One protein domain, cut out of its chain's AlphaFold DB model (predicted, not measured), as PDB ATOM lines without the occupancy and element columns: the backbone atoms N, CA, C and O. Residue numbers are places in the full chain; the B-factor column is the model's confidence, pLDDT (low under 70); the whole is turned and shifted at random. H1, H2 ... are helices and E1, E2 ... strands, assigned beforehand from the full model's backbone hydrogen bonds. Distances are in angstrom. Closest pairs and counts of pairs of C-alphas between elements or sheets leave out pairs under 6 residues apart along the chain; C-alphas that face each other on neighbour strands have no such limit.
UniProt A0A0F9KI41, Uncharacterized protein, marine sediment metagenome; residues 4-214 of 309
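What this domain is: This is residues 4 to 214 of the 309 residues of an uncharacterized protein of marine sediment metagenome (UniProt A0A0F9KI41). A strongly twisted sheet of seven strands runs through the body, with H1, H2 and H4 over one face; H4 also packs on the small hairpin of E3 and E4. H7 sits at one end near H3, H5 only grazes the sheet, and residues 120 to 127 stick out. The printed part has 211 residues, with seven named helices and nine named strands in the order H1 H2 E1 H3 E2 H4 E3 E4 E5 H5 E6 E7 E8 H6 E9 H7. The large sheet, E5 E6 E7 E8 E2 E1 E9, is mixed, as is the class, helices and strands. The whole is compact, with a radius of gyration of the C-alphas of 17.2 A and spans of 51 by 42 by 39 A.

How they stand to each other: H1, residues 4 to 18, and H2, residues 24 to 33, form a helical hairpin and only just touch, with 3 pairs of C-alphas within 8 A, the closest those of Leu 18 and Arg 27, 5.7 A. The sheet holds E1, residues 34 to 37, E2, 53 to 57, E5, 107 to 109, E6, 154 to 158, E7, 161 to 164, E8, 168 to 175, and E9, 193 to 195. Within hydrogen-bond range are N 36 and O 194 of antiparallel E1 and E9, 2.9 A, and N 55 and O 169 of parallel E2 and E8, 2.8 A. E6, E7 and E8 are a meander of two hairpins, each strand the antiparallel neighbour of the one before, with N 158 and O 161 at 2.9 A and N 164 and O 168 at 2.8 A. H1 is on the sheet at a height of 8.8 A, two layers, a helix on one face. H4, residues 60 to 76, is on the same face at 9.5 A, and H2 stands up from it. H4 touches H2 with residues 62 to 69 alone, closest at the C-alphas of Ile 29 and Ser 62, 6.0 A. E3, residues 89 to 94, and E4, 97 to 102, are an antiparallel hairpin, with N 92 and O 99 at 2.8 A; the closest C-alphas of H4 and E3 are Glu 68 and Val 91, 6.1 A. H3, residues 39 to 46, and H5, 128 to 144, only graze the sheet. E8, H6, residues 178 to 182, and E9 form a split strand-helix-strand unit, two strands of one sheet that are not neighbours with a helix between them along the chain; E2 and E1 are between E8 and E9 in the sheet, and the crossover is right-handed. H7, residues 205 to 213, is close to H3 but not clearly touching, the C-alphas of Ala 42 and Met 211 being 7.3 A apart. In the seven helices every O i to N i+4 pair is within hydrogen-bond range.

Where its parts are: H1 begins at C-alpha 4 (-87.352, -0.655, 26.502) and is 21.1 A long; H4 and H5 are 24.0 A each and E8 16.5 A. H7 ends at C-alpha 213 (-94.106, -19.774, 16.328).

The domain as a whole: The C-alphas farthest apart, those of Gly 84 and Ala 213, are 52.8 A apart. The printed part has no cut; the links H4 to E3 and E5 to H5 are long. The mean pLDDT of the printed part is 81.7, and residues 81 to 82, 84, 86 and 103 to 148 are under 70.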
ATOM      1  N   LYS A   4     -88.104  -1.871  26.127       95.88
ATOM      2  CA  LYS A   4     -87.352  -0.655  26.502       95.88
ATOM      3  C   LYS A   4     -86.156  -0.400  25.575       95.88
ATOM      4  O   LYS A   4     -85.889   0.748  25.230       95.88
ATOM      5  N   THR A   5     -85.453  -1.455  25.174       96.75
ATOM      6  CA  THR A   5     -84.296  -1.360  24.277       96.75
ATOM      7  C   THR A   5     -84.738  -1.007  22.862       96.75
ATOM      8  O   THR A   5     -84.172  -0.084  22.286       96.75
ATOM      9  N   ILE A   6     -85.799  -1.644  22.356       97.00
ATOM     10  CA  ILE A   6     -86.386  -1.336  21.041       97.00
ATOM     11  C   ILE A   6     -86.771   0.146  20.957       97.00
ATOM     12  O   ILE A   6     -86.313   0.852  20.064       97.00
ATOM     13  N   LYS A   7     -87.517   0.656  21.950       97.81
ATOM     14  CA  LYS A   7     -87.878   2.083  22.030       97.81
ATOM     15  C   LYS A   7     -86.656   3.003  22.023       97.81
ATOM     16  O   LYS A   7     -86.669   4.038  21.368       97.81
ATOM     17  N   SER A   8     -85.600   2.631  22.747       97.31
ATOM     18  CA  SER A   8     -84.351   3.399  22.784       97.31
ATOM     19  C   SER A   8     -83.655   3.429  21.422       97.31
ATOM     20  O   SER A   8     -83.216   4.493  20.991       97.31
ATOM     21  N   ILE A   9     -83.591   2.292  20.722       97.06
ATOM     22  CA  ILE A   9     -83.003   2.193  19.379       97.06
ATOM     23  C   ILE A   9     -83.793   3.048  18.388       97.06
ATOM     24  O   ILE A   9     -83.198   3.901  17.735       97.06
ATOM     25  N   LEU A  10     -85.117   2.884  18.333       97.81
ATOM     26  CA  LEU A  10     -85.988   3.643  17.428       97.81
ATOM     27  C   LEU A  10     -85.893   5.148  17.683       97.81
ATOM     28  O   LEU A  10     -85.681   5.923  16.752       97.81
ATOM     29  N   ARG A  11     -85.927   5.565  18.955       97.94
ATOM     30  CA  ARG A  11     -85.764   6.976  19.320       97.94
ATOM     31  C   ARG A  11     -84.399   7.518  18.909       97.94
ATOM     32  O   ARG A  11     -84.330   8.603  18.348       97.94
ATOM     33  N   LYS A  12     -83.309   6.782  19.154       97.38
ATOM     34  CA  LYS A  12     -81.964   7.196  18.719       97.38
ATOM     35  C   LYS A  12     -81.866   7.283  17.198       97.38
ATOM     36  O   LYS A  12     -81.254   8.223  16.697       97.38
ATOM     37  N   LYS A  13     -82.481   6.340  16.480       97.00
ATOM     38  CA  LYS A  13     -82.504   6.308  15.016       97.00
ATOM     39  C   LYS A  13     -83.219   7.531  14.447       97.00
ATOM     40  O   LYS A  13     -82.629   8.235  13.632       97.00
ATOM     41  N   LEU A  14     -84.423   7.823  14.944       97.75
ATOM     42  CA  LEU A  14     -85.190   9.014  14.584       97.75
ATOM     43  C   LEU A  14     -84.415  10.299  14.902       97.75
ATOM     44  O   LEU A  14     -84.294  11.175  14.060       97.75
ATOM     45  N   GLN A  15     -83.838  10.411  16.098       97.56
ATOM     46  CA  GLN A  15     -83.108  11.618  16.497       97.56
ATOM     47  C   GLN A  15     -81.832  11.830  15.671       97.56
ATOM     48  O   GLN A  15     -81.475  12.963  15.368       97.56
ATOM     49  N   HIS A  16     -81.138  10.760  15.275       96.94
ATOM     50  CA  HIS A  16     -80.001  10.874  14.362       96.94
ATOM     51  C   HIS A  16     -80.455  11.283  12.952       96.94
ATOM     52  O   HIS A  16     -79.777  12.091  12.325       96.94
ATOM     53  N   TRP A  17     -81.616  10.808  12.495       97.75
ATOM     54  CA  TRP A  17     -82.224  11.230  11.232       97.75
ATOM     55  C   TRP A  17     -82.591  12.712  11.229       97.75
ATOM     56  O   TRP A  17     -82.112  13.453  10.373       97.75
ATOM     57  N   LEU A  18     -83.336  13.169  12.237       97.50
ATOM     58  CA  LEU A  18     -83.766  14.564  12.373       97.50
ATOM     59  C   LEU A  18     -82.589  15.550  12.374       97.50
ATOM     60  O   LEU A  18     -82.703  16.627  11.803       97.50
ATOM     61  N   LYS A  19     -81.433  15.174  12.940       96.88
ATOM     62  CA  LYS A  19     -80.211  16.004  12.923       96.88
ATOM     63  C   LYS A  19     -79.667  16.309  11.523       96.88
ATOM     64  O   LYS A  19     -78.897  17.252  11.390       96.88
ATOM     65  N   HIS A  20     -80.020  15.508  10.519       95.56
ATOM     66  CA  HIS A  20     -79.553  15.658   9.134       95.56
ATOM     67  C   HIS A  20     -80.649  16.178   8.193       95.56
ATOM     68  O   HIS A  20     -80.432  16.328   6.990       95.56
ATOM     69  N   VAL A  21     -81.837  16.464   8.728       96.38
ATOM     70  CA  VAL A  21     -82.873  17.197   8.005       96.38
ATOM     71  C   VAL A  21     -82.584  18.680   8.208       96.38
ATOM     72  O   VAL A  21     -82.614  19.150   9.337       96.38
ATOM     73  N   ASP A  22     -82.248  19.429   7.162       95.06
ATOM     74  CA  ASP A  22     -81.848  20.838   7.304       95.06
ATOM     75  C   ASP A  22     -83.055  21.778   7.460       95.06
ATOM     76  O   ASP A  22     -82.974  22.741   8.224       95.06
ATOM     77  N   ASP A  23     -84.196  21.448   6.858       96.88
ATOM     78  CA  ASP A  23     -85.456  22.181   7.007       96.88
ATOM     79  C   ASP A  23     -86.134  21.914   8.370       96.88
ATOM     80  O   ASP A  23     -86.548  20.795   8.688       96.88
ATOM     81  N   GLU A  24     -86.262  22.962   9.188       96.88
ATOM     82  CA  GLU A  24     -86.852  22.897  10.534       96.88
ATOM     83  C   GLU A  24     -88.347  22.531  10.517       96.88
ATOM     84  O   GLU A  24     -88.828  21.818  11.400       96.88
ATOM     85  N   ASN A  25     -89.093  22.964   9.496       97.31
ATOM     86  CA  ASN A  25     -90.506  22.607   9.373       97.31
ATOM     87  C   ASN A  25     -90.647  21.117   9.061       97.31
ATOM     88  O   ASN A  25     -91.476  20.436   9.666       97.31
ATOM     89  N   VAL A  26     -89.807  20.591   8.163       97.81
ATOM     90  CA  VAL A  26     -89.795  19.160   7.826       97.81
ATOM     91  C   VAL A  26     -89.381  18.320   9.035       97.81
ATOM     92  O   VAL A  26     -90.022  17.303   9.304       97.81
ATOM     93  N   ARG A  27     -88.385  18.761   9.822       97.94
ATOM     94  CA  ARG A  27     -88.025  18.106  11.096       97.94
ATOM     95  C   ARG A  27     -89.228  17.963  12.015       97.94
ATOM     96  O   ARG A  27     -89.509  16.861  12.488       97.94
ATOM     97  N   LYS A  28     -89.956  19.058  12.230       97.88
ATOM     98  CA  LYS A  28     -91.136  19.066  13.096       97.88
ATOM     99  C   LYS A  28     -92.247  18.163  12.560       97.88
ATOM    100  O   LYS A  28     -92.841  17.409  13.326       97.88
ATOM    101  N   ILE A  29     -92.489  18.181  11.246       98.25
ATOM    102  CA  ILE A  29     -93.455  17.285  10.595       98.25
ATOM    103  C   ILE A  29     -93.102  15.820  10.867       98.25
ATOM    104  O   ILE A  29     -93.983  15.056  11.265       98.25
ATOM    105  N   ILE A  30     -91.833  15.437  10.689       98.25
ATOM    106  CA  ILE A  30     -91.362  14.073  10.953       98.25
ATOM    107  C   ILE A  30     -91.547  13.727  12.436       98.25
ATOM    108  O   ILE A  30     -92.124  12.688  12.748       98.25
ATOM    109  N   GLU A  31     -91.113  14.588  13.356       97.25
ATOM    110  CA  GLU A  31     -91.208  14.329  14.798       97.25
ATOM    111  C   GLU A  31     -92.660  14.133  15.275       97.25
ATOM    112  O   GLU A  31     -92.938  13.232  16.070       97.25
ATOM    113  N   ASP A  32     -93.600  14.922  14.751       97.88
ATOM    114  CA  ASP A  32     -95.010  14.871  15.151       97.88
ATOM    115  C   ASP A  32     -95.804  13.725  14.492       97.88
ATOM    116  O   ASP A  32     -96.766  13.205  15.085       97.88
ATOM    117  N   ASN A  33     -95.424  13.327  13.273       98.12
ATOM    118  CA  ASN A  33     -96.263  12.479  12.420       98.12
ATOM    119  C   ASN A  33     -95.662  11.125  12.057       98.12
ATOM    120  O   ASN A  33     -96.406  10.285  11.549       98.12
ATOM    121  N   ALA A  34     -94.372  10.891  12.294       98.25
ATOM    122  CA  ALA A  34     -93.741   9.648  11.882       98.25
ATOM    123  C   ALA A  34     -94.210   8.446  12.724       98.25
ATOM    124  O   ALA A  34     -94.323   8.505  13.953       98.25
ATOM    125  N   ILE A  35     -94.449   7.330  12.045       98.44
ATOM    126  CA  ILE A  35     -94.758   6.029  12.638       98.44
ATOM    127  C   ILE A  35     -93.752   5.039  12.069       98.44
ATOM    128  O   ILE A  35     -93.708   4.835  10.859       98.44
ATOM    129  N   CYS A  36     -92.956   4.414  12.934       98.19
ATOM    130  CA  CYS A  36     -92.100   3.309  12.521       98.19
ATOM    131  C   CYS A  36     -92.861   1.995  12.668       98.19
ATOM    132  O   CYS A  36     -93.380   1.701  13.746       98.19
ATOM    133  N   THR A  37     -92.951   1.198  11.612       95.81
ATOM    134  CA  THR A  37     -93.632  -0.104  11.650       95.81
ATOM    135  C   THR A  37     -93.025  -1.059  10.618       95.81
ATOM    136  O   THR A  37     -92.009  -0.724  10.025       95.81
ATOM    137  N   GLY A  38     -93.568  -2.264  10.436       89.31
ATOM    138  CA  GLY A  38     -93.016  -3.252   9.509       89.31
ATOM    139  C   GLY A  38     -91.965  -4.171  10.132       89.31
ATOM    140  O   GLY A  38     -91.957  -4.435  11.341       89.31
ATOM    141  N   GLY A  39     -91.093  -4.701   9.274       90.25
ATOM    142  CA  GLY A  39     -90.160  -5.779   9.613       90.25
ATOM    143  C   GLY A  39     -89.120  -5.396  10.666       90.25
ATOM    144  O   GLY A  39     -88.728  -6.240  11.466       90.25
ATOM    145  N   SER A  40     -88.736  -4.120  10.749       94.31
ATOM    146  CA  SER A  40     -87.677  -3.647  11.654       94.31
ATOM    147  C   SER A  40     -87.917  -4.006  13.126       94.31
ATOM    148  O   SER A  40     -87.006  -4.447  13.835       94.31
ATOM    149  N   ILE A  41     -89.162  -3.867  13.596       97.12
ATOM    150  CA  ILE A  41     -89.539  -4.182  14.977       97.12
ATOM    151  C   ILE A  41     -89.580  -5.695  15.186       97.12
ATOM    152  O   ILE A  41     -89.098  -6.170  16.218       97.12
ATOM    153  N   ALA A  42     -90.087  -6.445  14.204       94.94
ATOM    154  CA  ALA A  42     -90.099  -7.903  14.237       94.94
ATOM    155  C   ALA A  42     -88.672  -8.473  14.306       94.94
ATOM    156  O   ALA A  42     -88.358  -9.228  15.227       94.94
ATOM    157  N   SER A  43     -87.769  -8.011  13.439       94.25
ATOM    158  CA  SER A  43     -86.358  -8.409  13.447       94.25
ATOM    159  C   SER A  43     -85.681  -8.091  14.781       94.25
ATOM    160  O   SER A  43     -85.006  -8.947  15.349       94.25
ATOM    161  N   MET A  44     -85.922  -6.915  15.378       96.38
ATOM    162  CA  MET A  44     -85.392  -6.614  16.719       96.38
ATOM    163  C   MET A  44     -85.951  -7.543  17.807       96.38
ATOM    164  O   MET A  44     -85.238  -7.893  18.757       96.38
ATOM    165  N   LEU A  45     -87.225  -7.933  17.725       96.00
ATOM    166  CA  LEU A  45     -87.824  -8.872  18.676       96.00
ATOM    167  C   LEU A  45     -87.180 -10.255  18.561       96.00
ATOM    168  O   LEU A  45     -86.781 -10.789  19.603       96.00
ATOM    169  N   LEU A  46     -86.995 -10.739  17.331       93.69
ATOM    170  CA  LEU A  46     -86.370 -12.019  16.984       93.69
ATOM    171  C   LEU A  46     -84.842 -12.041  17.179       93.69
ATOM    172  O   LEU A  46     -84.255 -13.110  17.293       93.69
ATOM    173  N   GLY A  47     -84.198 -10.875  17.295       91.81
ATOM    174  CA  GLY A  47     -82.740 -10.772  17.424       91.81
ATOM    175  C   GLY A  47     -81.993 -10.841  16.089       91.81
ATOM    176  O   GLY A  47     -80.797 -11.113  16.069       91.81
ATOM    177  N   GLU A  48     -82.690 -10.582  14.988       91.31
ATOM    178  CA  GLU A  48     -82.159 -10.561  13.628       91.31
ATOM    179  C   GLU A  48     -81.569  -9.183  13.271       91.31
ATOM    180  O   GLU A  48     -81.871  -8.165  13.909       91.31
ATOM    181  N   LYS A  49     -80.735  -9.125  12.220       89.62
ATOM    182  CA  LYS A  49     -80.243  -7.848  11.671       89.62
ATOM    183  C   LYS A  49     -81.427  -7.092  11.057       89.62
ATOM    184  O   LYS A  49     -82.136  -7.628  10.216       89.62
ATOM    185  N   VAL A  50     -81.612  -5.838  11.467       90.06
ATOM    186  CA  VAL A  50     -82.599  -4.937  10.857       90.06
ATOM    187  C   VAL A  50     -82.100  -4.515   9.476       90.06
ATOM    188  O   VAL A  50     -80.974  -4.016   9.375       90.06
ATOM    189  N   SER A  51     -82.935  -4.723   8.455       84.56
ATOM    190  CA  SER A  51     -82.652  -4.330   7.071       84.56
ATOM    191  C   SER A  51     -82.838  -2.824   6.888       84.56
ATOM    192  O   SER A  51     -81.881  -2.095   6.651       84.56
ATOM    193  N   ASP A  52     -84.037  -2.341   7.177       89.62
ATOM    194  CA  ASP A  52     -84.477  -0.957   7.061       89.62
ATOM    195  C   ASP A  52     -85.394  -0.579   8.232       89.62
ATOM    196  O   ASP A  52     -85.803  -1.410   9.044       89.62
ATOM    197  N   TYR A  53     -85.668   0.714   8.375       96.12
ATOM    198  CA  TYR A  53     -86.674   1.258   9.277       96.12
ATOM    199  C   TYR A  53     -87.717   1.987   8.434       96.12
ATOM    200  O   TYR A  53     -87.487   3.128   8.022       96.12
ATOM    201  N   ASP A  54     -88.856   1.335   8.203       96.12
ATOM    202  CA  ASP A  54     -89.977   1.941   7.493       96.12
ATOM    203  C   ASP A  54     -90.654   2.996   8.360       96.12
ATOM    204  O   ASP A  54     -91.203   2.697   9.429       96.12
ATOM    205  N   PHE A  55     -90.630   4.235   7.884       98.19
ATOM    206  CA  PHE A  55     -91.346   5.361   8.453       98.19
ATOM    207  C   PHE A  55     -92.503   5.765   7.542       98.19
ATOM    208  O   PHE A  55     -92.313   6.195   6.403       98.19
ATOM    209  N   TYR A  56     -93.702   5.652   8.102       97.88
ATOM    210  CA  TYR A  56     -94.964   6.135   7.558       97.88
ATOM    211  C   TYR A  56     -95.353   7.445   8.243       97.88
ATOM    212  O   TYR A  56     -94.758   7.827   9.255       97.88
ATOM    213  N   PHE A  57     -96.394   8.111   7.739       97.94
ATOM    214  CA  PHE A  57     -96.868   9.377   8.296       97.94
ATOM    215  C   PHE A  57     -98.366   9.366   8.582       97.94
ATOM    216  O   PHE A  57     -99.158   8.811   7.823       97.94
ATOM    217  N   LYS A  58     -98.759  10.048   9.662       97.44
ATOM    218  CA  LYS A  58    -100.161  10.162  10.098       97.44
ATOM    219  C   LYS A  58    -101.078  10.873   9.116       97.44
ATOM    220  O   LYS A  58    -102.279  10.631   9.133       97.44
ATOM    221  N   THR A  59    -100.540  11.776   8.303       96.44
ATOM    222  CA  THR A  59    -101.335  12.557   7.358       96.44
ATOM    223  C   THR A  59    -100.703  12.571   5.979       96.44
ATOM    224  O   THR A  59     -99.482  12.459   5.820       96.44
ATOM    225  N   LYS A  60    -101.557  12.761   4.977       95.62
ATOM    226  CA  LYS A  60    -101.164  12.913   3.580       95.62
ATOM    227  C   LYS A  60    -100.200  14.080   3.389       95.62
ATOM    228  O   LYS A  60     -99.221  13.964   2.655       95.62
ATOM    229  N   GLU A  61    -100.473  15.197   4.053       96.25
ATOM    230  CA  GLU A  61     -99.686  16.429   3.979       96.25
ATOM    231  C   GLU A  61     -98.280  16.184   4.522       96.25
ATOM    232  O   GLU A  61     -97.303  16.622   3.923       96.25
ATOM    233  N   SER A  62     -98.175  15.411   5.607       96.94
ATOM    234  CA  SER A  62     -96.892  15.047   6.209       96.94
ATOM    235  C   SER A  62     -96.074  14.151   5.280       96.94
ATOM    236  O   SER A  62     -94.906  14.442   5.026       96.94
ATOM    237  N   ALA A  63     -96.690  13.102   4.717       96.69
ATOM    238  CA  ALA A  63     -96.037  12.230   3.739       96.69
ATOM    239  C   ALA A  63     -95.570  13.016   2.501       96.69
ATOM    240  O   ALA A  63     -94.443  12.841   2.042       96.69
ATOM    241  N   THR A  64     -96.417  13.918   1.996       96.38
ATOM    242  CA  THR A  64     -96.123  14.759   0.826       96.38
ATOM    243  C   THR A  64     -94.960  15.708   1.105       96.38
ATOM    244  O   THR A  64     -94.005  15.727   0.335       96.38
ATOM    245  N   ALA A  65     -94.983  16.431   2.228       97.06
ATOM    246  CA  ALA A  65     -93.941  17.394   2.579       97.06
ATOM    247  C   ALA A  65     -92.560  16.734   2.732       97.06
ATOM    248  O   ALA A  65     -91.557  17.254   2.240       97.06
ATOM    249  N   VAL A  66     -92.498  15.562   3.374       97.56
ATOM    250  CA  VAL A  66     -91.236  14.821   3.529       97.56
ATOM    251  C   VAL A  66     -90.762  14.249   2.189       97.56
ATOM    252  O   VAL A  66     -89.566  14.294   1.896       97.56
ATOM    253  N   ALA A  67     -91.677  13.766   1.343       96.06
ATOM    254  CA  ALA A  67     -91.341  13.314  -0.005       96.06
ATOM    255  C   ALA A  67     -90.762  14.453  -0.857       96.06
ATOM    256  O   ALA A  67     -89.709  14.294  -1.474       96.06
ATOM    257  N   GLU A  68     -91.419  15.615  -0.866       96.25
ATOM    258  CA  GLU A  68     -90.993  16.798  -1.620       96.25
ATOM    259  C   GLU A  68     -89.622  17.290  -1.168       96.25
ATOM    260  O   GLU A  68     -88.777  17.617  -2.004       96.25
ATOM    261  N   TYR A  69     -89.377  17.284   0.142       97.00
ATOM    262  CA  TYR A  69     -88.080  17.609   0.716       97.00
ATOM    263  C   TYR A  69     -86.960  16.720   0.150       97.00
ATOM    264  O   TYR A  69     -85.960  17.232  -0.365       97.00
ATOM    265  N   TYR A  70     -87.138  15.396   0.173       95.38
ATOM    266  CA  TYR A  70     -86.120  14.464  -0.320       95.38
ATOM    267  C   TYR A  70     -85.977  14.470  -1.842       95.38
ATOM    268  O   TYR A  70     -84.854  14.394  -2.344       95.38
ATOM    269  N   VAL A  71     -87.074  14.634  -2.583       92.00
ATOM    270  CA  VAL A  71     -87.035  14.828  -4.041       92.00
ATOM    271  C   VAL A  71     -86.261  16.098  -4.392       92.00
ATOM    272  O   VAL A  71     -85.402  16.071  -5.272       92.00
ATOM    273  N   LYS A  72     -86.493  17.200  -3.671       93.19
ATOM    274  CA  LYS A  72     -85.762  18.456  -3.873       93.19
ATOM    275  C   LYS A  72     -84.273  18.300  -3.563       93.19
ATOM    276  O   LYS A  72     -83.459  18.748  -4.370       93.19
ATOM    277  N   LYS A  73     -83.908  17.646  -2.450       91.12
ATOM    278  CA  LYS A  73     -82.499  17.343  -2.132       91.12
ATOM    279  C   LYS A  73     -81.840  16.502  -3.225       91.12
ATOM    280  O   LYS A  73     -80.743  16.836  -3.663       91.12
ATOM    281  N   PHE A  74     -82.531  15.473  -3.711       88.69
ATOM    282  CA  PHE A  74     -82.027  14.608  -4.776       88.69
ATOM    283  C   PHE A  74     -81.807  15.361  -6.098       88.69
ATOM    284  O   PHE A  74     -80.779  15.185  -6.742       88.69
ATOM    285  N   ILE A  75     -82.736  16.238  -6.493       87.44
ATOM    286  CA  ILE A  75     -82.596  17.060  -7.709       87.44
ATOM    287  C   ILE A  75     -81.481  18.105  -7.557       87.44
ATOM    288  O   ILE A  75     -80.796  18.408  -8.532       87.44
ATOM    289  N   ALA A  76     -81.310  18.677  -6.362       87.62
ATOM    290  CA  ALA A  76     -80.300  19.700  -6.099       87.62
ATOM    291  C   ALA A  76     -78.874  19.131  -6.101       87.62
ATOM    292  O   ALA A  76     -77.953  19.788  -6.584       87.62
ATOM    293  N   ASN A  77     -78.699  17.914  -5.586       83.50
ATOM    294  CA  ASN A  77     -77.418  17.217  -5.571       83.50
ATOM    295  C   ASN A  77     -77.571  15.797  -6.137       83.50
ATOM    296  O   ASN A  77     -77.536  14.820  -5.383       83.50
ATOM    297  N   PRO A  78     -77.782  15.667  -7.457       80.19
ATOM    298  CA  PRO A  78     -77.980  14.368  -8.063       80.19
ATOM    299  C   PRO A  78     -76.652  13.598  -8.099       80.19
ATOM    300  O   PRO A  78     -75.585  14.212  -8.227       80.19
ATOM    301  N   PRO A  79     -76.688  12.254  -8.057       72.38
ATOM    302  CA  PRO A  79     -75.498  11.430  -8.235       72.38
ATOM    303  C   PRO A  79     -74.731  11.811  -9.515       72.38
ATOM    304  O   PRO A  79     -75.368  12.237 -10.487       72.38
ATOM    305  N   PRO A  80     -73.395  11.619  -9.579       72.06
ATOM    306  CA  PRO A  80     -72.562  12.032 -10.720       72.06
ATOM    307  C   PRO A  80     -73.125  11.629 -12.088       72.06
ATOM    308  O   PRO A  80     -73.079  12.406 -13.037       72.06
ATOM    309  N   ARG A  81     -73.749  10.451 -12.157       66.31
ATOM    310  CA  ARG A  81     -74.403   9.897 -13.345       66.31
ATOM    311  C   ARG A  81     -75.558  10.739 -13.905       66.31
ATOM    312  O   ARG A  81     -75.819  10.703 -15.105       66.31
ATOM    313  N   PHE A  82     -76.259  11.484 -13.059       67.75
ATOM    314  CA  PHE A  82     -77.379  12.342 -13.454       67.75
ATOM    315  C   PHE A  82     -77.001  13.828 -13.495       67.75
ATOM    316  O   PHE A  82     -77.833  14.678 -13.822       67.75
ATOM    317  N   LYS A  83     -75.741  14.163 -13.197       71.88
ATOM    318  CA  LYS A  83     -75.254  15.542 -13.189       71.88
ATOM    319  C   LYS A  83     -75.340  16.141 -14.599       71.88
ATOM    320  O   LYS A  83     -74.839  15.572 -15.562       71.88
ATOM    321  N   GLY A  84     -76.002  17.293 -14.721       67.50
ATOM    322  CA  GLY A  84     -76.190  17.988 -16.001       67.50
ATOM    323  C   GLY A  84     -77.332  17.459 -16.881       67.50
ATOM    324  O   GLY A  84     -77.512  17.969 -17.985       67.50
ATOM    325  N   ARG A  85     -78.128  16.483 -16.416       70.50
ATOM    326  CA  ARG A  85     -79.345  16.022 -17.107       70.50
ATOM    327  C   ARG A  85     -80.597  16.517 -16.376       70.50
ATOM    328  O   ARG A  85     -80.623  16.492 -15.145       70.50
ATOM    329  N   PRO A  86     -81.653  16.948 -17.088       67.44
ATOM    330  CA  PRO A  86     -82.918  17.266 -16.443       67.44
ATOM    331  C   PRO A  86     -83.525  15.986 -15.861       67.44
ATOM    332  O   PRO A  86     -83.762  15.020 -16.582       67.44
ATOM    333  N   LEU A  87     -83.787  15.996 -14.555       73.81
ATOM    334  CA  LEU A  87     -84.491  14.937 -13.835       73.81
ATOM    335  C   LEU A  87     -85.943  15.376 -13.602       73.81
ATOM    336  O   LEU A  87     -86.221  16.077 -12.626       73.81
ATOM    337  N   PRO A  88     -86.891  15.019 -14.487       77.88
ATOM    338  CA  PRO A  88     -88.303  15.323 -14.295       77.88
ATOM    339  C   PRO A  88     -88.910  14.386 -13.238       77.88
ATOM    340  O   PRO A  88     -89.666  13.471 -13.569       77.88
ATOM    341  N   ILE A  89     -88.556  14.621 -11.974       82.88
ATOM    342  CA  ILE A  89     -89.092  13.927 -10.800       82.88
ATOM    343  C   ILE A  89     -90.048  14.873 -10.084       82.88
ATOM    344  O   ILE A  89     -89.701  16.027  -9.819       82.88
ATOM    345  N   ARG A  90     -91.265  14.412  -9.791       86.56
ATOM    346  CA  ARG A  90     -92.264  15.204  -9.061       86.56
ATOM    347  C   ARG A  90     -93.052  14.335  -8.102       86.56
ATOM    348  O   ARG A  90     -93.415  13.212  -8.439       86.56
ATOM    349  N   VAL A  91     -93.367  14.890  -6.938       89.06
ATOM    350  CA  VAL A  91     -94.380  14.319  -6.052       89.06
ATOM    351  C   VAL A  91     -95.744  14.720  -6.603       89.06
ATOM    352  O   VAL A  91     -95.974  15.884  -6.929       89.06
ATOM    353  N   MET A  92     -96.634  13.751  -6.766       87.62
ATOM    354  CA  MET A  92     -98.005  13.968  -7.211       87.62
ATOM    355  C   MET A  92     -98.964  13.342  -6.214       87.62
ATOM    356  O   MET A  92     -98.635  12.361  -5.540       87.62
ATOM    357  N   SER A  93    -100.178  13.880  -6.164       82.19
ATOM    358  CA  SER A  93    -101.275  13.198  -5.506       82.19
ATOM    359  C   SER A  93    -102.413  12.927  -6.471       82.19
ATOM    360  O   SER A  93    -102.997  13.848  -7.031       82.19
ATOM    361  N   GLU A  94    -102.741  11.650  -6.620       76.56
ATOM    362  CA  GLU A  94    -103.815  11.166  -7.483       76.56
ATOM    363  C   GLU A  94    -104.624  10.126  -6.716       76.56
ATOM    364  O   GLU A  94    -104.045   9.246  -6.075       76.56
ATOM    365  N   ASN A  95    -105.955  10.213  -6.785       73.94
ATOM    366  CA  ASN A  95    -106.881   9.255  -6.166       73.94
ATOM    367  C   ASN A  95    -106.600   8.995  -4.674       73.94
ATOM    368  O   ASN A  95    -106.662   7.862  -4.207       73.94
ATOM    369  N   GLY A  96    -106.218  10.038  -3.926       78.25
ATOM    370  CA  GLY A  96    -105.884   9.898  -2.504       78.25
ATOM    371  C   GLY A  96    -104.601   9.103  -2.234       78.25
ATOM    372  O   GLY A  96    -104.404   8.626  -1.127       78.25
ATOM    373  N   ARG A  97    -103.715   8.944  -3.219       81.69
ATOM    374  CA  ARG A  97    -102.380   8.357  -3.035       81.69
ATOM    375  C   ARG A  97    -101.321   9.421  -3.290       81.69
ATOM    376  O   ARG A  97    -101.498  10.260  -4.174       81.69
ATOM    377  N   VAL A  98    -100.242   9.402  -2.512       85.94
ATOM    378  CA  VAL A  98     -99.032  10.189  -2.789       85.94
ATOM    379  C   VAL A  98     -98.086   9.295  -3.581       85.94
ATOM    380  O   VAL A  98     -97.869   8.141  -3.210       85.94
ATOM    381  N   LYS A  99     -97.581   9.802  -4.704       84.00
ATOM    382  CA  LYS A  99     -96.738   9.053  -5.639       84.00
ATOM    383  C   LYS A  99     -95.563   9.915  -6.074       84.00
ATOM    384  O   LYS A  99     -95.731  11.120  -6.271       84.00
ATOM    385  N   ILE A 100     -94.410   9.308  -6.310       81.75
ATOM    386  CA  ILE A 100     -93.303   9.969  -7.006       81.75
ATOM    387  C   ILE A 100     -93.354   9.571  -8.478       81.75
ATOM    388  O   ILE A 100     -93.251   8.398  -8.822       81.75
ATOM    389  N   MET A 101     -93.523  10.552  -9.357       79.81
ATOM    390  CA  MET A 101     -93.494  10.349 -10.801       79.81
ATOM    391  C   MET A 101     -92.100  10.659 -11.333       79.81
ATOM    392  O   MET A 101     -91.583  11.757 -11.127       79.81
ATOM    393  N   ILE A 102     -91.512   9.682 -12.021       71.25
ATOM    394  CA  ILE A 102     -90.199   9.768 -12.659       71.25
ATOM    395  C   ILE A 102     -90.435   9.522 -14.149       71.25
ATOM    396  O   ILE A 102     -90.762   8.406 -14.549       71.25
ATOM    397  N   LYS A 103     -90.303  10.567 -14.979       56.22
ATOM    398  CA  LYS A 103     -90.694  10.545 -16.409       56.22
ATOM    399  C   LYS A 103     -89.885   9.569 -17.292       56.22
ATOM    400  O   LYS A 103     -90.176   9.444 -18.474       56.22
ATOM    401  N   SER A 104     -88.905   8.869 -16.721       46.53
ATOM    402  CA  SER A 104     -88.166   7.760 -17.328       46.53
ATOM    403  C   SER A 104     -88.184   6.536 -16.391       46.53
ATOM    404  O   SER A 104     -87.350   6.430 -15.497       46.53
ATOM    405  N   ALA A 105     -89.157   5.641 -16.593       44.94
ATOM    406  CA  ALA A 105     -89.162   4.220 -16.200       44.94
ATOM    407  C   ALA A 105     -89.044   3.810 -14.704       44.94
ATOM    408  O   ALA A 105     -88.700   2.669 -14.402       44.94
ATOM    409  N   GLY A 106     -89.435   4.671 -13.759       44.16
ATOM    410  CA  GLY A 106     -90.012   4.220 -12.478       44.16
ATOM    411  C   GLY A 106     -89.091   3.973 -11.273       44.16
ATOM    412  O   GLY A 106     -89.633   3.788 -10.185       44.16
ATOM    413  N   ILE A 107     -87.756   4.003 -11.394       47.75
ATOM    414  CA  ILE A 107     -86.828   3.792 -10.259       47.75
ATOM    415  C   ILE A 107     -85.499   4.560 -10.461       47.75
ATOM    416  O   ILE A 107     -84.992   4.615 -11.580       47.75
ATOM    417  N   VAL A 108     -84.905   5.122  -9.394       49.69
ATOM    418  CA  VAL A 108     -83.555   5.745  -9.404       49.69
ATOM    419  C   VAL A 108     -82.694   5.221  -8.240       49.69
ATOM    420  O   VAL A 108     -83.187   5.175  -7.120       49.69
ATOM    421  N   SER A 109     -81.426   4.848  -8.494       44.62
ATOM    422  CA  SER A 109     -80.453   4.283  -7.524       44.62
ATOM    423  C   SER A 109     -79.087   4.999  -7.572       44.62
ATOM    424  O   SER A 109     -78.735   5.583  -8.600       44.62
ATOM    425  N   GLU A 110     -78.312   4.952  -6.477       38.78
ATOM    426  CA  GLU A 110     -76.964   5.541  -6.348       38.78
ATOM    427  C   GLU A 110     -75.788   4.587  -6.712       38.78
ATOM    428  O   GLU A 110     -74.678   5.066  -6.937       38.78
ATOM    429  N   ALA A 111     -75.976   3.259  -6.798       45.88
ATOM    430  CA  ALA A 111     -74.894   2.292  -7.105       45.88
ATOM    431  C   ALA A 111     -74.660   2.040  -8.611       45.88
ATOM    432  O   ALA A 111     -75.595   1.636  -9.296       45.88
ATOM    433  N   GLY A 112     -73.391   2.112  -9.066       39.38
ATOM    434  CA  GLY A 112     -72.844   1.326 -10.199       39.38
ATOM    435  C   GLY A 112     -72.295   2.094 -11.421       39.38
ATOM    436  O   GLY A 112     -72.956   2.997 -11.927       39.38
ATOM    437  N   GLU A 113     -71.094   1.697 -11.887       32.25
ATOM    438  CA  GLU A 113     -70.322   2.200 -13.056       32.25
ATOM    439  C   GLU A 113     -70.665   1.539 -14.405       32.25
ATOM    440  O   GLU A 113     -70.148   1.952 -15.440       32.25
ATOM    441  N   GLU A 114     -71.565   0.565 -14.440       30.20
ATOM    442  CA  GLU A 114     -72.141   0.092 -15.700       30.20
ATOM    443  C   GLU A 114     -73.391   0.916 -16.029       30.20
ATOM    444  O   GLU A 114     -73.962   1.568 -15.155       30.20
ATOM    445  N   GLU A 115     -73.744   0.954 -17.312       25.95
ATOM    446  CA  GLU A 115     -74.778   1.759 -17.968       25.95
ATOM    447  C   GLU A 115     -76.135   1.873 -17.232       25.95
ATOM    448  O   GLU A 115     -76.363   1.473 -16.092       25.95
ATOM    449  N   TYR A 116     -77.123   2.483 -17.881       32.81
ATOM    450  CA  TYR A 116     -78.516   2.107 -17.635       32.81
ATOM    451  C   TYR A 116     -78.664   0.582 -17.724       32.81
ATOM    452  O   TYR A 116     -79.063   0.058 -18.749       32.81
ATOM    453  N   GLN A 117     -78.374  -0.130 -16.630       26.06
ATOM    454  CA  GLN A 117     -78.918  -1.445 -16.392       26.06
ATOM    455  C   GLN A 117     -80.382  -1.193 -16.079       26.06
ATOM    456  O   GLN A 117     -80.799  -0.942 -14.947       26.06
ATOM    457  N   TYR A 118     -81.161  -1.162 -17.155       30.34
ATOM    458  CA  TYR A 118     -82.521  -1.627 -17.082       30.34
ATOM    459  C   TYR A 118     -82.525  -2.909 -16.240       30.34
ATOM    460  O   TYR A 118     -81.655  -3.772 -16.386       30.34
ATOM    461  N   PHE A 119     -83.548  -3.052 -15.402       34.97
ATOM    462  CA  PHE A 119     -83.895  -4.326 -14.769       34.97
ATOM    463  C   PHE A 119     -84.015  -5.490 -15.792       34.97
ATOM    464  O   PHE A 119     -84.124  -6.636 -15.385       34.97
ATOM    465  N   GLU A 120     -83.961  -5.203 -17.099       33.34
ATOM    466  CA  GLU A 120     -84.050  -6.108 -18.251       33.34
ATOM    467  C   GLU A 120     -82.799  -6.965 -18.528       33.34
ATOM    468  O   GLU A 120     -82.900  -7.913 -19.299       33.34
ATOM    469  N   THR A 121     -81.624  -6.692 -17.942       24.23
ATOM    470  CA  THR A 121     -80.384  -7.440 -18.301       24.23
ATOM    471  C   THR A 121     -79.935  -8.506 -17.303       24.23
ATOM    472  O   THR A 121     -79.018  -9.268 -17.606       24.23
ATOM    473  N   LEU A 122     -80.568  -8.611 -16.132       30.05
ATOM    474  CA  LEU A 122     -80.253  -9.679 -15.180       30.05
ATOM    475  C   LEU A 122     -80.995 -10.956 -15.584       30.05
ATOM    476  O   LEU A 122     -82.009 -11.330 -15.000       30.05
ATOM    477  N   GLN A 123     -80.469 -11.641 -16.599       27.38
ATOM    478  CA  GLN A 123     -80.772 -13.051 -16.797       27.38
ATOM    479  C   GLN A 123     -80.255 -13.829 -15.584       27.38
ATOM    480  O   GLN A 123     -79.053 -14.025 -15.422       27.38
ATOM    481  N   GLY A 124     -81.183 -14.274 -14.742       37.44
ATOM    482  CA  GLY A 124     -80.920 -15.237 -13.680       37.44
ATOM    483  C   GLY A 124     -80.433 -14.600 -12.389       37.44
ATOM    484  O   GLY A 124     -79.239 -14.626 -12.117       37.44
ATOM    485  N   GLN A 125     -81.353 -14.111 -11.555       32.78
ATOM    486  CA  GLN A 125     -81.223 -14.182 -10.094       32.78
ATOM    487  C   GLN A 125     -82.556 -13.857  -9.407       32.78
ATOM    488  O   GLN A 125     -83.316 -13.009  -9.859       32.78
ATOM    489  N   GLU A 126     -82.837 -14.614  -8.348       41.91
ATOM    490  CA  GLU A 126     -84.077 -14.628  -7.572       41.91
ATOM    491  C   GLU A 126     -84.402 -13.268  -6.917       41.91
ATOM    492  O   GLU A 126     -83.502 -12.613  -6.396       41.91
ATOM    493  N   ASP A 127     -85.694 -12.908  -6.891       50.81
ATOM    494  CA  ASP A 127     -86.311 -11.795  -6.151       50.81
ATOM    495  C   ASP A 127     -85.649 -10.414  -6.367       50.81
ATOM    496  O   ASP A 127     -84.756  -9.989  -5.635       50.81
ATOM    497  N   ALA A 128     -86.170  -9.615  -7.304       45.72
ATOM    498  CA  ALA A 128     -85.757  -8.219  -7.518       45.72
ATOM    499  C   ALA A 128     -85.779  -7.347  -6.238       45.72
ATOM    500  O   ALA A 128     -84.964  -6.433  -6.100       45.72
ATOM    501  N   GLU A 129     -86.682  -7.623  -5.286       48.56
ATOM    502  CA  GLU A 129     -86.665  -6.991  -3.956       48.56
ATOM    503  C   GLU A 129     -85.432  -7.404  -3.142       48.56
ATOM    504  O   GLU A 129     -84.820  -6.559  -2.494       48.56
ATOM    505  N   GLU A 130     -85.040  -8.677  -3.196       53.75
ATOM    506  CA  GLU A 130     -83.844  -9.209  -2.537       53.75
ATOM    507  C   GLU A 130     -82.567  -8.660  -3.187       53.75
ATOM    508  O   GLU A 130     -81.636  -8.283  -2.477       53.75
ATOM    509  N   TYR A 131     -82.547  -8.491  -4.514       52.69
ATOM    510  CA  TYR A 131     -81.457  -7.803  -5.205       52.69
ATOM    511  C   TYR A 131     -81.339  -6.337  -4.768       52.69
ATOM    512  O   TYR A 131     -80.248  -5.907  -4.396       52.69
ATOM    513  N   VAL A 132     -82.438  -5.572  -4.740       54.97
ATOM    514  CA  VAL A 132     -82.426  -4.176  -4.264       54.97
ATOM    515  C   VAL A 132     -82.011  -4.107  -2.795       54.97
ATOM    516  O   VAL A 132     -81.171  -3.276  -2.444       54.97
ATOM    517  N   GLU A 133     -82.521  -5.000  -1.948       61.12
ATOM    518  CA  GLU A 133     -82.130  -5.125  -0.538       61.12
ATOM    519  C   GLU A 133     -80.623  -5.433  -0.423       61.12
ATOM    520  O   GLU A 133     -79.911  -4.812   0.364       61.12
ATOM    521  N   SER A 134     -80.088  -6.317  -1.271       59.66
ATOM    522  CA  SER A 134     -78.662  -6.661  -1.299       59.66
ATOM    523  C   SER A 134     -77.778  -5.516  -1.807       59.66
ATOM    524  O   SER A 134     -76.730  -5.243  -1.220       59.66
ATOM    525  N   ALA A 135     -78.209  -4.803  -2.849       60.03
ATOM    526  CA  ALA A 135     -77.471  -3.712  -3.471       60.03
ATOM    527  C   ALA A 135     -77.454  -2.469  -2.574       60.03
ATOM    528  O   ALA A 135     -76.409  -1.839  -2.400       60.03
ATOM    529  N   THR A 136     -78.589  -2.146  -1.950       63.16
ATOM    530  CA  THR A 136     -78.674  -1.077  -0.944       63.16
ATOM    531  C   THR A 136     -77.835  -1.422   0.280       63.16
ATOM    532  O   THR A 136     -77.039  -0.594   0.714       63.16
ATOM    533  N   LYS A 137     -77.890  -2.662   0.776       66.00
ATOM    534  CA  LYS A 137     -77.031  -3.119   1.875       66.00
ATOM    535  C   LYS A 137     -75.540  -3.061   1.529       66.00
ATOM    536  O   LYS A 137     -74.752  -2.621   2.357       66.00
ATOM    537  N   ALA A 138     -75.147  -3.445   0.315       64.31
ATOM    538  CA  ALA A 138     -73.757  -3.356  -0.134       64.31
ATOM    539  C   ALA A 138     -73.265  -1.901  -0.232       64.31
ATOM    540  O   ALA A 138     -72.107  -1.621   0.078       64.31
ATOM    541  N   LEU A 139     -74.132  -0.969  -0.643       64.06
ATOM    542  CA  LEU A 139     -73.843   0.466  -0.598       64.06
ATOM    543  C   LEU A 139     -73.687   0.974   0.837       64.06
ATOM    544  O   LEU A 139     -72.772   1.740   1.119       64.06
ATOM    545  N   GLU A 140     -74.570   0.552   1.736       65.00
ATOM    546  CA  GLU A 140     -74.544   0.984   3.132       65.00
ATOM    547  C   GLU A 140     -73.344   0.448   3.902       65.00
ATOM    548  O   GLU A 140     -72.708   1.207   4.629       65.00
ATOM    549  N   ASP A 141     -73.025  -0.838   3.744       64.44
ATOM    550  CA  ASP A 141     -71.880  -1.452   4.413       64.44
ATOM    551  C   ASP A 141     -70.570  -0.776   3.915       64.44
ATOM    552  O   ASP A 141     -69.681  -0.502   4.719       64.44
ATOM    553  N   LYS A 142     -70.492  -0.361   2.635       60.66
ATOM    554  CA  LYS A 142     -69.391   0.482   2.109       60.66
ATOM    555  C   LYS A 142     -69.367   1.897   2.692       60.66
ATOM    556  O   LYS A 142     -68.290   2.449   2.911       60.66
ATOM    557  N   ASP A 143     -70.527   2.508   2.920       61.94
ATOM    558  CA  ASP A 143     -70.602   3.849   3.503       61.94
ATOM    559  C   ASP A 143     -70.173   3.857   4.983       61.94
ATOM    560  O   ASP A 143     -69.596   4.848   5.444       61.94
ATOM    561  N   GLU A 144     -70.437   2.765   5.716       58.06
ATOM    562  CA  GLU A 144     -70.015   2.560   7.111       58.06
ATOM    563  C   GLU A 144     -68.485   2.362   7.246       58.06
ATOM    564  O   GLU A 144     -67.918   2.746   8.271       58.06
ATOM    565  N   GLU A 145     -67.794   1.883   6.202       52.12
ATOM    566  CA  GLU A 145     -66.330   1.669   6.153       52.12
ATOM    567  C   GLU A 145     -65.504   2.908   5.721       52.12
ATOM    568  O   GLU A 145     -64.443   2.793   5.108       52.12
ATOM    569  N   GLY A 146     -65.934   4.116   6.103       51.53
ATOM    570  CA  GLY A 146     -65.098   5.327   6.009       51.53
ATOM    571  C   GLY A 146     -65.391   6.266   4.836       51.53
ATOM    572  O   GLY A 146     -64.512   7.029   4.434       51.53
ATOM    573  N   SER A 147     -66.612   6.262   4.294       51.62
ATOM    574  CA  SER A 147     -66.999   7.241   3.268       51.62
ATOM    575  C   SER A 147     -67.324   8.623   3.873       51.62
ATOM    576  O   SER A 147     -68.036   8.728   4.871       51.62
ATOM    577  N   GLU A 148     -66.865   9.707   3.236       63.72
ATOM    578  CA  GLU A 148     -67.236  11.102   3.562       63.72
ATOM    579  C   GLU A 148     -68.659  11.485   3.092       63.72
ATOM    580  O   GLU A 148     -69.016  12.663   3.050       63.72
ATOM    581  N   LYS A 149     -69.490  10.519   2.678       74.81
ATOM    582  CA  LYS A 149     -70.784  10.818   2.057       74.81
ATOM    583  C   LYS A 149     -71.806  11.346   3.065       74.81
ATOM    584  O   LYS A 149     -71.834  10.959   4.233       74.81
ATOM    585  N   GLU A 150     -72.700  12.212   2.583       83.19
ATOM    586  CA  GLU A 150     -73.785  12.769   3.395       83.19
ATOM    587  C   GLU A 150     -74.695  11.641   3.915       83.19
ATOM    588  O   GLU A 150     -75.136  10.758   3.169       83.19
ATOM    589  N   LYS A 151     -74.965  11.667   5.223       90.56
ATOM    590  CA  LYS A 151     -75.884  10.737   5.885       90.56
ATOM    591  C   LYS A 151     -77.330  11.082   5.545       90.56
ATOM    592  O   LYS A 151     -77.682  12.252   5.436       90.56
ATOM    593  N   TYR A 152     -78.179  10.061   5.470       92.00
ATOM    594  CA  TYR A 152     -79.590  10.161   5.091       92.00
ATOM    595  C   TYR A 152     -79.842  10.781   3.712       92.00
ATOM    596  O   TYR A 152     -80.904  11.361   3.476       92.00
ATOM    597  N   ARG A 153     -78.883  10.651   2.792       89.88
ATOM    598  CA  ARG A 153     -79.092  10.986   1.378       89.88
ATOM    599  C   ARG A 153     -79.949   9.914   0.708       89.88
ATOM    600  O   ARG A 153     -79.979   8.775   1.164       89.88
ATOM    601  N   VAL A 154     -80.629  10.261  -0.379       88.50
ATOM    602  CA  VAL A 154     -81.438   9.292  -1.127       88.50
ATOM    603  C   VAL A 154     -80.521   8.310  -1.856       88.50
ATOM    604  O   VAL A 154     -79.766   8.723  -2.733       88.50
ATOM    605  N   ILE A 155     -80.624   7.025  -1.509       83.00
ATOM    606  CA  ILE A 155     -79.906   5.933  -2.188       83.00
ATOM    607  C   ILE A 155     -80.774   5.263  -3.246       83.00
ATOM    608  O   ILE A 155     -80.257   4.759  -4.241       83.00
ATOM    609  N   PHE A 156     -82.089   5.261  -3.028       80.62
ATOM    610  CA  PHE A 156     -83.055   4.646  -3.919       80.62
ATOM    611  C   PHE A 156     -84.398   5.371  -3.843       80.62
ATOM    612  O   PHE A 156     -84.846   5.774  -2.770       80.62
ATOM    613  N   MET A 157     -85.058   5.537  -4.983       79.50
ATOM    614  CA  MET A 157     -86.358   6.190  -5.074       79.50
ATOM    615  C   MET A 157     -87.271   5.414  -6.015       79.50
ATOM    616  O   MET A 157     -86.908   5.143  -7.160       79.50
ATOM    617  N   SER A 158     -88.467   5.099  -5.528       78.06
ATOM    618  CA  SER A 158     -89.547   4.453  -6.277       78.06
ATOM    619  C   SER A 158     -90.800   5.324  -6.256       78.06
ATOM    620  O   SER A 158     -90.862   6.331  -5.548       78.06
ATOM    621  N   THR A 159     -91.849   4.897  -6.955       77.44
ATOM    622  CA  THR A 159     -93.164   5.552  -6.913       77.44
ATOM    623  C   THR A 159     -93.757   5.638  -5.502       77.44
ATOM    624  O   THR A 159     -94.487   6.582  -5.208       77.44
ATOM    625  N   ASN A 160     -93.458   4.667  -4.631       82.56
ATOM    626  CA  ASN A 160     -94.170   4.437  -3.367       82.56
ATOM    627  C   ASN A 160     -93.342   4.732  -2.110       82.56
ATOM    628  O   ASN A 160     -93.911   4.865  -1.020       82.56
ATOM    629  N   ALA A 161     -92.018   4.788  -2.245       86.56
ATOM    630  CA  ALA A 161     -91.097   4.969  -1.135       86.56
ATOM    631  C   ALA A 161     -89.755   5.563  -1.582       86.56
ATOM    632  O   ALA A 161     -89.325   5.384  -2.728       86.56
ATOM    633  N   ILE A 162     -89.087   6.224  -0.640       89.25
ATOM    634  CA  ILE A 162     -87.730   6.756  -0.769       89.25
ATOM    635  C   ILE A 162     -86.850   6.044   0.257       89.25
ATOM    636  O   ILE A 162     -87.078   6.177   1.458       89.25
ATOM    637  N   THR A 163     -85.831   5.327  -0.197       88.81
ATOM    638  CA  THR A 163     -84.823   4.732   0.681       88.81
ATOM    639  C   THR A 163     -83.656   5.698   0.820       88.81
ATOM    640  O   THR A 163     -83.091   6.197  -0.160       88.81
ATOM    641  N   LEU A 164     -83.302   5.974   2.065       90.69
ATOM    642  CA  LEU A 164     -82.201   6.828   2.463       90.69
ATOM    643  C   LEU A 164     -81.038   5.970   2.945       90.69
ATOM    644  O   LEU A 164     -81.242   4.892   3.506       90.69
ATOM    645  N   SER A 165     -79.822   6.496   2.815       88.88
ATOM    646  CA  SER A 165     -78.664   5.903   3.470       88.88
ATOM    647  C   SER A 165     -78.911   5.803   4.978       88.88
ATOM    648  O   SER A 165     -79.693   6.562   5.563       88.88
ATOM    649  N   ASN A 166     -78.204   4.881   5.629       89.50
ATOM    650  CA  ASN A 166     -78.415   4.569   7.037       89.50
ATOM    651  C   ASN A 166     -79.819   3.996   7.302       89.50
ATOM    652  O   ASN A 166     -80.402   4.299   8.349       89.50
ATOM    653  N   ARG A 167     -80.323   3.114   6.434       90.12
ATOM    654  CA  ARG A 167     -81.454   2.210   6.697       90.12
ATOM    655  C   ARG A 167     -82.765   2.909   7.024       90.12
ATOM    656  O   ARG A 167     -83.500   2.426   7.874       90.12
ATOM    657  N   ILE A 168     -83.049   4.073   6.450       94.94
ATOM    658  CA  ILE A 168     -84.370   4.698   6.614       94.94
ATOM    659  C   ILE A 168     -85.129   4.582   5.314       94.94
ATOM    660  O   ILE A 168     -84.630   4.991   4.272       94.94
ATOM    661  N   GLN A 169     -86.356   4.090   5.399       94.25
ATOM    662  CA  GLN A 169     -87.271   4.079   4.280       94.25
ATOM    663  C   GLN A 169     -88.457   4.981   4.595       94.25
ATOM    664  O   GLN A 169     -89.176   4.792   5.571       94.25
ATOM    665  N   VAL A 170     -88.640   6.003   3.770       95.88
ATOM    666  CA  VAL A 170     -89.773   6.924   3.819       95.88
ATOM    667  C   VAL A 170     -90.862   6.338   2.931       95.88
ATOM    668  O   VAL A 170     -90.765   6.397   1.705       95.88
ATOM    669  N   VAL A 171     -91.885   5.743   3.544       92.62
ATOM    670  CA  VAL A 171     -93.019   5.149   2.826       92.62
ATOM    671  C   VAL A 171     -94.122   6.192   2.685       92.62
ATOM    672  O   VAL A 171     -94.596   6.754   3.671       92.62
ATOM    673  N   ILE A 172     -94.526   6.461   1.442       91.00
ATOM    674  CA  ILE A 172     -95.451   7.560   1.105       91.00
ATOM    675  C   ILE A 172     -96.772   7.064   0.511       91.00
ATOM    676  O   ILE A 172     -97.752   7.807   0.487       91.00
ATOM    677  N   ARG A 173     -96.818   5.803   0.053       86.00
ATOM    678  CA  ARG A 173     -98.017   5.196  -0.555       86.00
ATOM    679  C   ARG A 173     -99.200   5.157   0.412       86.00
ATOM    680  O   ARG A 173    -100.336   5.350  -0.016       86.00
ATOM    681  N   PHE A 174     -98.925   4.883   1.684       89.12
ATOM    682  CA  PHE A 174     -99.922   4.766   2.743       89.12
ATOM    683  C   PHE A 174     -99.631   5.782   3.843       89.12
ATOM    684  O   PHE A 174     -98.479   6.042   4.183       89.12
ATOM    685  N   TYR A 175    -100.693   6.347   4.395       94.12
ATOM    686  CA  TYR A 175    -100.657   7.317   5.476       94.12
ATOM    687  C   TYR A 175    -101.933   7.161   6.302       94.12
ATOM    688  O   TYR A 175    -102.911   6.592   5.819       94.12
ATOM    689  N   GLY A 176    -101.925   7.673   7.526       95.25
ATOM    690  CA  GLY A 176    -103.047   7.552   8.455       95.25
ATOM    691  C   GLY A 176    -102.590   7.086   9.829       95.25
ATOM    692  O   GLY A 176    -101.391   7.018  10.121       95.25
ATOM    693  N   GLN A 177    -103.547   6.765  10.692       95.62
ATOM    694  CA  GLN A 177    -103.227   6.120  11.962       95.62
ATOM    695  C   GLN A 177    -102.661   4.711  11.738       95.62
ATOM    696  O   GLN A 177    -102.750   4.140  10.653       95.62
ATOM    697  N   VAL A 178    -102.063   4.142  12.790       94.56
ATOM    698  CA  VAL A 178    -101.437   2.808  12.753       94.56
ATOM    699  C   VAL A 178    -102.373   1.758  12.151       94.56
ATOM    700  O   VAL A 178    -101.944   0.996  11.287       94.56
ATOM    701  N   ASP A 179    -103.640   1.752  12.565       92.69
ATOM    702  CA  ASP A 179    -104.617   0.762  12.110       92.69
ATOM    703  C   ASP A 179    -104.890   0.884  10.602       92.69
ATOM    704  O   ASP A 179    -104.857  -0.125   9.899       92.69
ATOM    705  N   GLU A 180    -105.034   2.113  10.087       92.75
ATOM    706  CA  GLU A 180    -105.223   2.408   8.656       92.75
ATOM    707  C   GLU A 180    -103.995   2.011   7.820       92.75
ATOM    708  O   GLU A 180    -104.117   1.487   6.712       92.75
ATOM    709  N   ILE A 181    -102.783   2.222   8.348       92.50
ATOM    710  CA  ILE A 181    -101.548   1.780   7.682       92.50
ATOM    711  C   ILE A 181    -101.532   0.249   7.606       92.50
ATOM    712  O   ILE A 181    -101.320  -0.319   6.528       92.50
ATOM    713  N   HIS A 182    -101.805  -0.424   8.728       92.69
ATOM    714  CA  HIS A 182    -101.781  -1.883   8.834       92.69
ATOM    715  C   HIS A 182    -102.896  -2.573   8.051       92.69
ATOM    716  O   HIS A 182    -102.787  -3.773   7.812       92.69
ATOM    717  N   GLU A 183    -103.967  -1.891   7.632       88.50
ATOM    718  CA  GLU A 183    -104.940  -2.420   6.651       88.50
ATOM    719  C   GLU A 183    -104.288  -2.881   5.350       88.50
ATOM    720  O   GLU A 183    -104.789  -3.801   4.713       88.50
ATOM    721  N   ASN A 184    -103.151  -2.296   4.985       84.69
ATOM    722  CA  ASN A 184    -102.452  -2.625   3.748       84.69
ATOM    723  C   ASN A 184    -101.350  -3.684   3.947       84.69
ATOM    724  O   ASN A 184    -100.571  -3.909   3.027       84.69
ATOM    725  N   TYR A 185    -101.246  -4.291   5.137       88.88
ATOM    726  CA  TYR A 185    -100.231  -5.299   5.456       88.88
ATOM    727  C   TYR A 185    -100.770  -6.710   5.228       88.88
ATOM    728  O   TYR A 185    -101.885  -7.032   5.639       88.88
ATOM    729  N   ASP A 186     -99.928  -7.577   4.670       89.69
ATOM    730  CA  ASP A 186    -100.322  -8.952   4.350       89.69
ATOM    731  C   ASP A 186    -100.350  -9.850   5.592       89.69
ATOM    732  O   ASP A 186    -101.277 -10.637   5.784       89.69
ATOM    733  N   PHE A 187     -99.331  -9.736   6.452       94.19
ATOM    734  CA  PHE A 187     -99.097 -10.663   7.560       94.19
ATOM    735  C   PHE A 187     -99.043  -9.962   8.915       94.19
ATOM    736  O   PHE A 187     -98.456  -8.887   9.070       94.19
ATOM    737  N   VAL A 188     -99.598 -10.621   9.935       95.69
ATOM    738  CA  VAL A 188     -99.740 -10.041  11.281       95.69
ATOM    739  C   VAL A 188     -98.407  -9.786  11.991       95.69
ATOM    740  O   VAL A 188     -98.323  -8.898  12.826       95.69
ATOM    741  N   HIS A 189     -97.339 -10.528  11.684       95.44
ATOM    742  CA  HIS A 189     -96.058 -10.372  12.386       95.44
ATOM    743  C   HIS A 189     -95.414  -8.991  12.163       95.44
ATOM    744  O   HIS A 189     -94.674  -8.506  13.020       95.44
ATOM    745  N   CYS A 190     -95.744  -8.323  11.054       93.06
ATOM    746  CA  CYS A 190     -95.264  -6.981  10.729       93.06
ATOM    747  C   CYS A 190     -96.083  -5.855  11.381       93.06
ATOM    748  O   CYS A 190     -95.698  -4.693  11.270       93.06
ATOM    749  N   THR A 191     -97.184  -6.146  12.083       96.12
ATOM    750  CA  THR A 191     -98.095  -5.114  12.622       96.12
ATOM    751  C   THR A 191     -97.654  -4.563  13.985       96.12
ATOM    752  O   THR A 191     -98.454  -4.011  14.738       96.12
ATOM    753  N   CYS A 192     -96.379  -4.710  14.349       97.62
ATOM    754  CA  CYS A 192     -95.808  -3.959  15.465       97.62
ATOM    755  C   CYS A 192     -95.507  -2.527  15.009       97.62
ATOM    756  O   CYS A 192     -95.058  -2.314  13.882       97.62
ATOM    757  N   SER A 193     -95.724  -1.535  15.870       98.19
ATOM    758  CA  SER A 193     -95.523  -0.128  15.506       98.19
ATOM    759  C   SER A 193     -94.996   0.712  16.660       98.19
ATOM    760  O   SER A 193     -95.165   0.381  17.833       98.19
ATOM    761  N   TRP A 194     -94.339   1.812  16.320       98.56
ATOM    762  CA  TRP A 194     -93.819   2.799  17.248       98.56
ATOM    763  C   TRP A 194     -94.164   4.204  16.771       98.56
ATOM    764  O   TRP A 194     -93.826   4.592  15.653       98.56
ATOM    765  N   ASP A 195     -94.822   4.968  17.633       98.31
ATOM    766  CA  ASP A 195     -95.222   6.343  17.360       98.31
ATOM    767  C   ASP A 195     -94.108   7.313  17.779       98.31
ATOM    768  O   ASP A 195     -93.707   7.336  18.947       98.31
ATOM    769  N   ALA A 196     -93.605   8.115  16.835       97.31
ATOM    770  CA  ALA A 196     -92.469   9.007  17.069       97.31
ATOM    771  C   ALA A 196     -92.751  10.076  18.133       97.31
ATOM    772  O   ALA A 196     -91.916  10.317  19.009       97.31
ATOM    773  N   LYS A 197     -93.945  10.671  18.078       97.00
ATOM    774  CA  LYS A 197     -94.357  11.794  18.926       97.00
ATOM    775  C   LYS A 197     -94.506  11.388  20.388       97.00
ATOM    776  O   LYS A 197     -94.022  12.065  21.293       97.00
ATOM    777  N   THR A 198     -95.202  10.285  20.630       97.31
ATOM    778  CA  THR A 198     -95.508   9.791  21.982       97.31
ATOM    779  C   THR A 198     -94.431   8.847  22.513       97.31
ATOM    780  O   THR A 198     -94.316   8.639  23.722       97.31
ATOM    781  N   GLY A 199     -93.635   8.249  21.624       97.06
ATOM    782  CA  GLY A 199     -92.691   7.188  21.951       97.06
ATOM    783  C   GLY A 199     -93.359   5.859  22.322       97.06
ATOM    784  O   GLY A 199     -92.673   4.967  22.845       97.06
ATOM    785  N   TYR A 200     -94.671   5.721  22.101       97.69
ATOM    786  CA  TYR A 200     -95.428   4.515  22.417       97.69
ATOM    787  C   TYR A 200     -95.084   3.384  21.442       97.69
ATOM    788  O   TYR A 200     -95.034   3.596  20.235       97.69
ATOM    789  N   LEU A 201     -94.815   2.186  21.972       98.19
ATOM    790  CA  LEU A 201     -94.527   0.978  21.193       98.19
ATOM    791  C   LEU A 201     -95.699   0.010  21.351       98.19
ATOM    792  O   LEU A 201     -95.923  -0.495  22.455       98.19
ATOM    793  N   THR A 202     -96.378  -0.274  20.250       98.00
ATOM    794  CA  THR A 202     -97.483  -1.226  20.162       98.00
ATOM    795  C   THR A 202     -96.948  -2.579  19.714       98.00
ATOM    796  O   THR A 202     -96.334  -2.698  18.653       98.00
ATOM    797  N   LEU A 203     -97.193  -3.606  20.527       97.44
ATOM    798  CA  LEU A 203     -96.799  -4.991  20.266       97.44
ATOM    799  C   LEU A 203     -98.043  -5.888  20.328       97.44
ATOM    800  O   LEU A 203     -98.340  -6.431  21.397       97.44
ATOM    801  N   PRO A 204     -98.817  -6.007  19.234       97.12
ATOM    802  CA  PRO A 204    -100.039  -6.800  19.240       97.12
ATOM    803  C   PRO A 204     -99.751  -8.262  19.579       97.12
ATOM    804  O   PRO A 204     -98.828  -8.866  19.034       97.12
ATOM    805  N   LYS A 205    -100.573  -8.857  20.450       97.19
ATOM    806  CA  LYS A 205    -100.430 -10.263  20.851       97.19
ATOM    807  C   LYS A 205    -100.374 -11.230  19.648       97.19
ATOM    808  O   LYS A 205     -99.441 -12.027  19.628       97.19
ATOM    809  N   PRO A 206    -101.244 -11.121  18.619       96.75
ATOM    810  CA  PRO A 206    -101.169 -12.001  17.448       96.75
ATOM    811  C   PRO A 206     -99.846 -11.889  16.681       96.75
ATOM    812  O   PRO A 206     -99.317 -12.891  16.206       96.75
ATOM    813  N   ALA A 207     -99.270 -10.684  16.603       97.19
ATOM    814  CA  ALA A 207     -97.971 -10.472  15.970       97.19
ATOM    815  C   ALA A 207     -96.860 -11.201  16.741       97.19
ATOM    816  O   ALA A 207     -96.027 -11.876  16.139       97.19
ATOM    817  N   LEU A 208     -96.872 -11.100  18.075       97.00
ATOM    818  CA  LEU A 208     -95.915 -11.785  18.948       97.00
ATOM    819  C   LEU A 208     -96.049 -13.309  18.863       97.00
ATOM    820  O   LEU A 208     -95.036 -13.993  18.771       97.00
ATOM    821  N   GLU A 209     -97.273 -13.836  18.865       97.38
ATOM    822  CA  GLU A 209     -97.529 -15.275  18.723       97.38
ATOM    823  C   GLU A 209     -97.048 -15.799  17.365       97.38
ATOM    824  O   GLU A 209     -96.339 -16.803  17.317       97.38
ATOM    825  N   SER A 210     -97.350 -15.079  16.279       97.44
ATOM    826  CA  SER A 210     -96.878 -15.396  14.925       97.44
ATOM    827  C   SER A 210     -95.347 -15.415  14.842       97.44
ATOM    828  O   SER A 210     -94.779 -16.373  14.324       97.44
ATOM    829  N   MET A 211     -94.668 -14.417  15.421       96.31
ATOM    830  CA  MET A 211     -93.200 -14.373  15.485       96.31
ATOM    831  C   MET A 211     -92.601 -15.518  16.307       96.31
ATOM    832  O   MET A 211     -91.622 -16.122  15.883       96.31
ATOM    833  N   LEU A 212     -93.166 -15.819  17.481       95.81
ATOM    834  CA  LEU A 212     -92.654 -16.873  18.364       95.81
ATOM    835  C   LEU A 212     -92.783 -18.265  17.742       95.81
ATOM    836  O   LEU A 212     -91.887 -19.088  17.912       95.81
ATOM    837  N   ALA A 213     -93.881 -18.516  17.031       96.69
ATOM    838  CA  ALA A 213     -94.106 -19.774  16.328       96.69
ATOM    839  C   ALA A 213     -93.374 -19.851  14.975       96.69
ATOM    840  O   ALA A 213     -93.326 -20.924  14.384       96.69
ATOM    841  N   LYS A 214     -92.828 -18.726  14.481       96.38
ATOM    842  CA  LYS A 214     -92.438 -18.543  13.074       96.38
ATOM    843  C   LYS A 214     -93.554 -18.977  12.109       96.38
ATOM    844  O   LYS A 214     -93.295 -19.523  11.045       96.38
TER     845      LYS A 214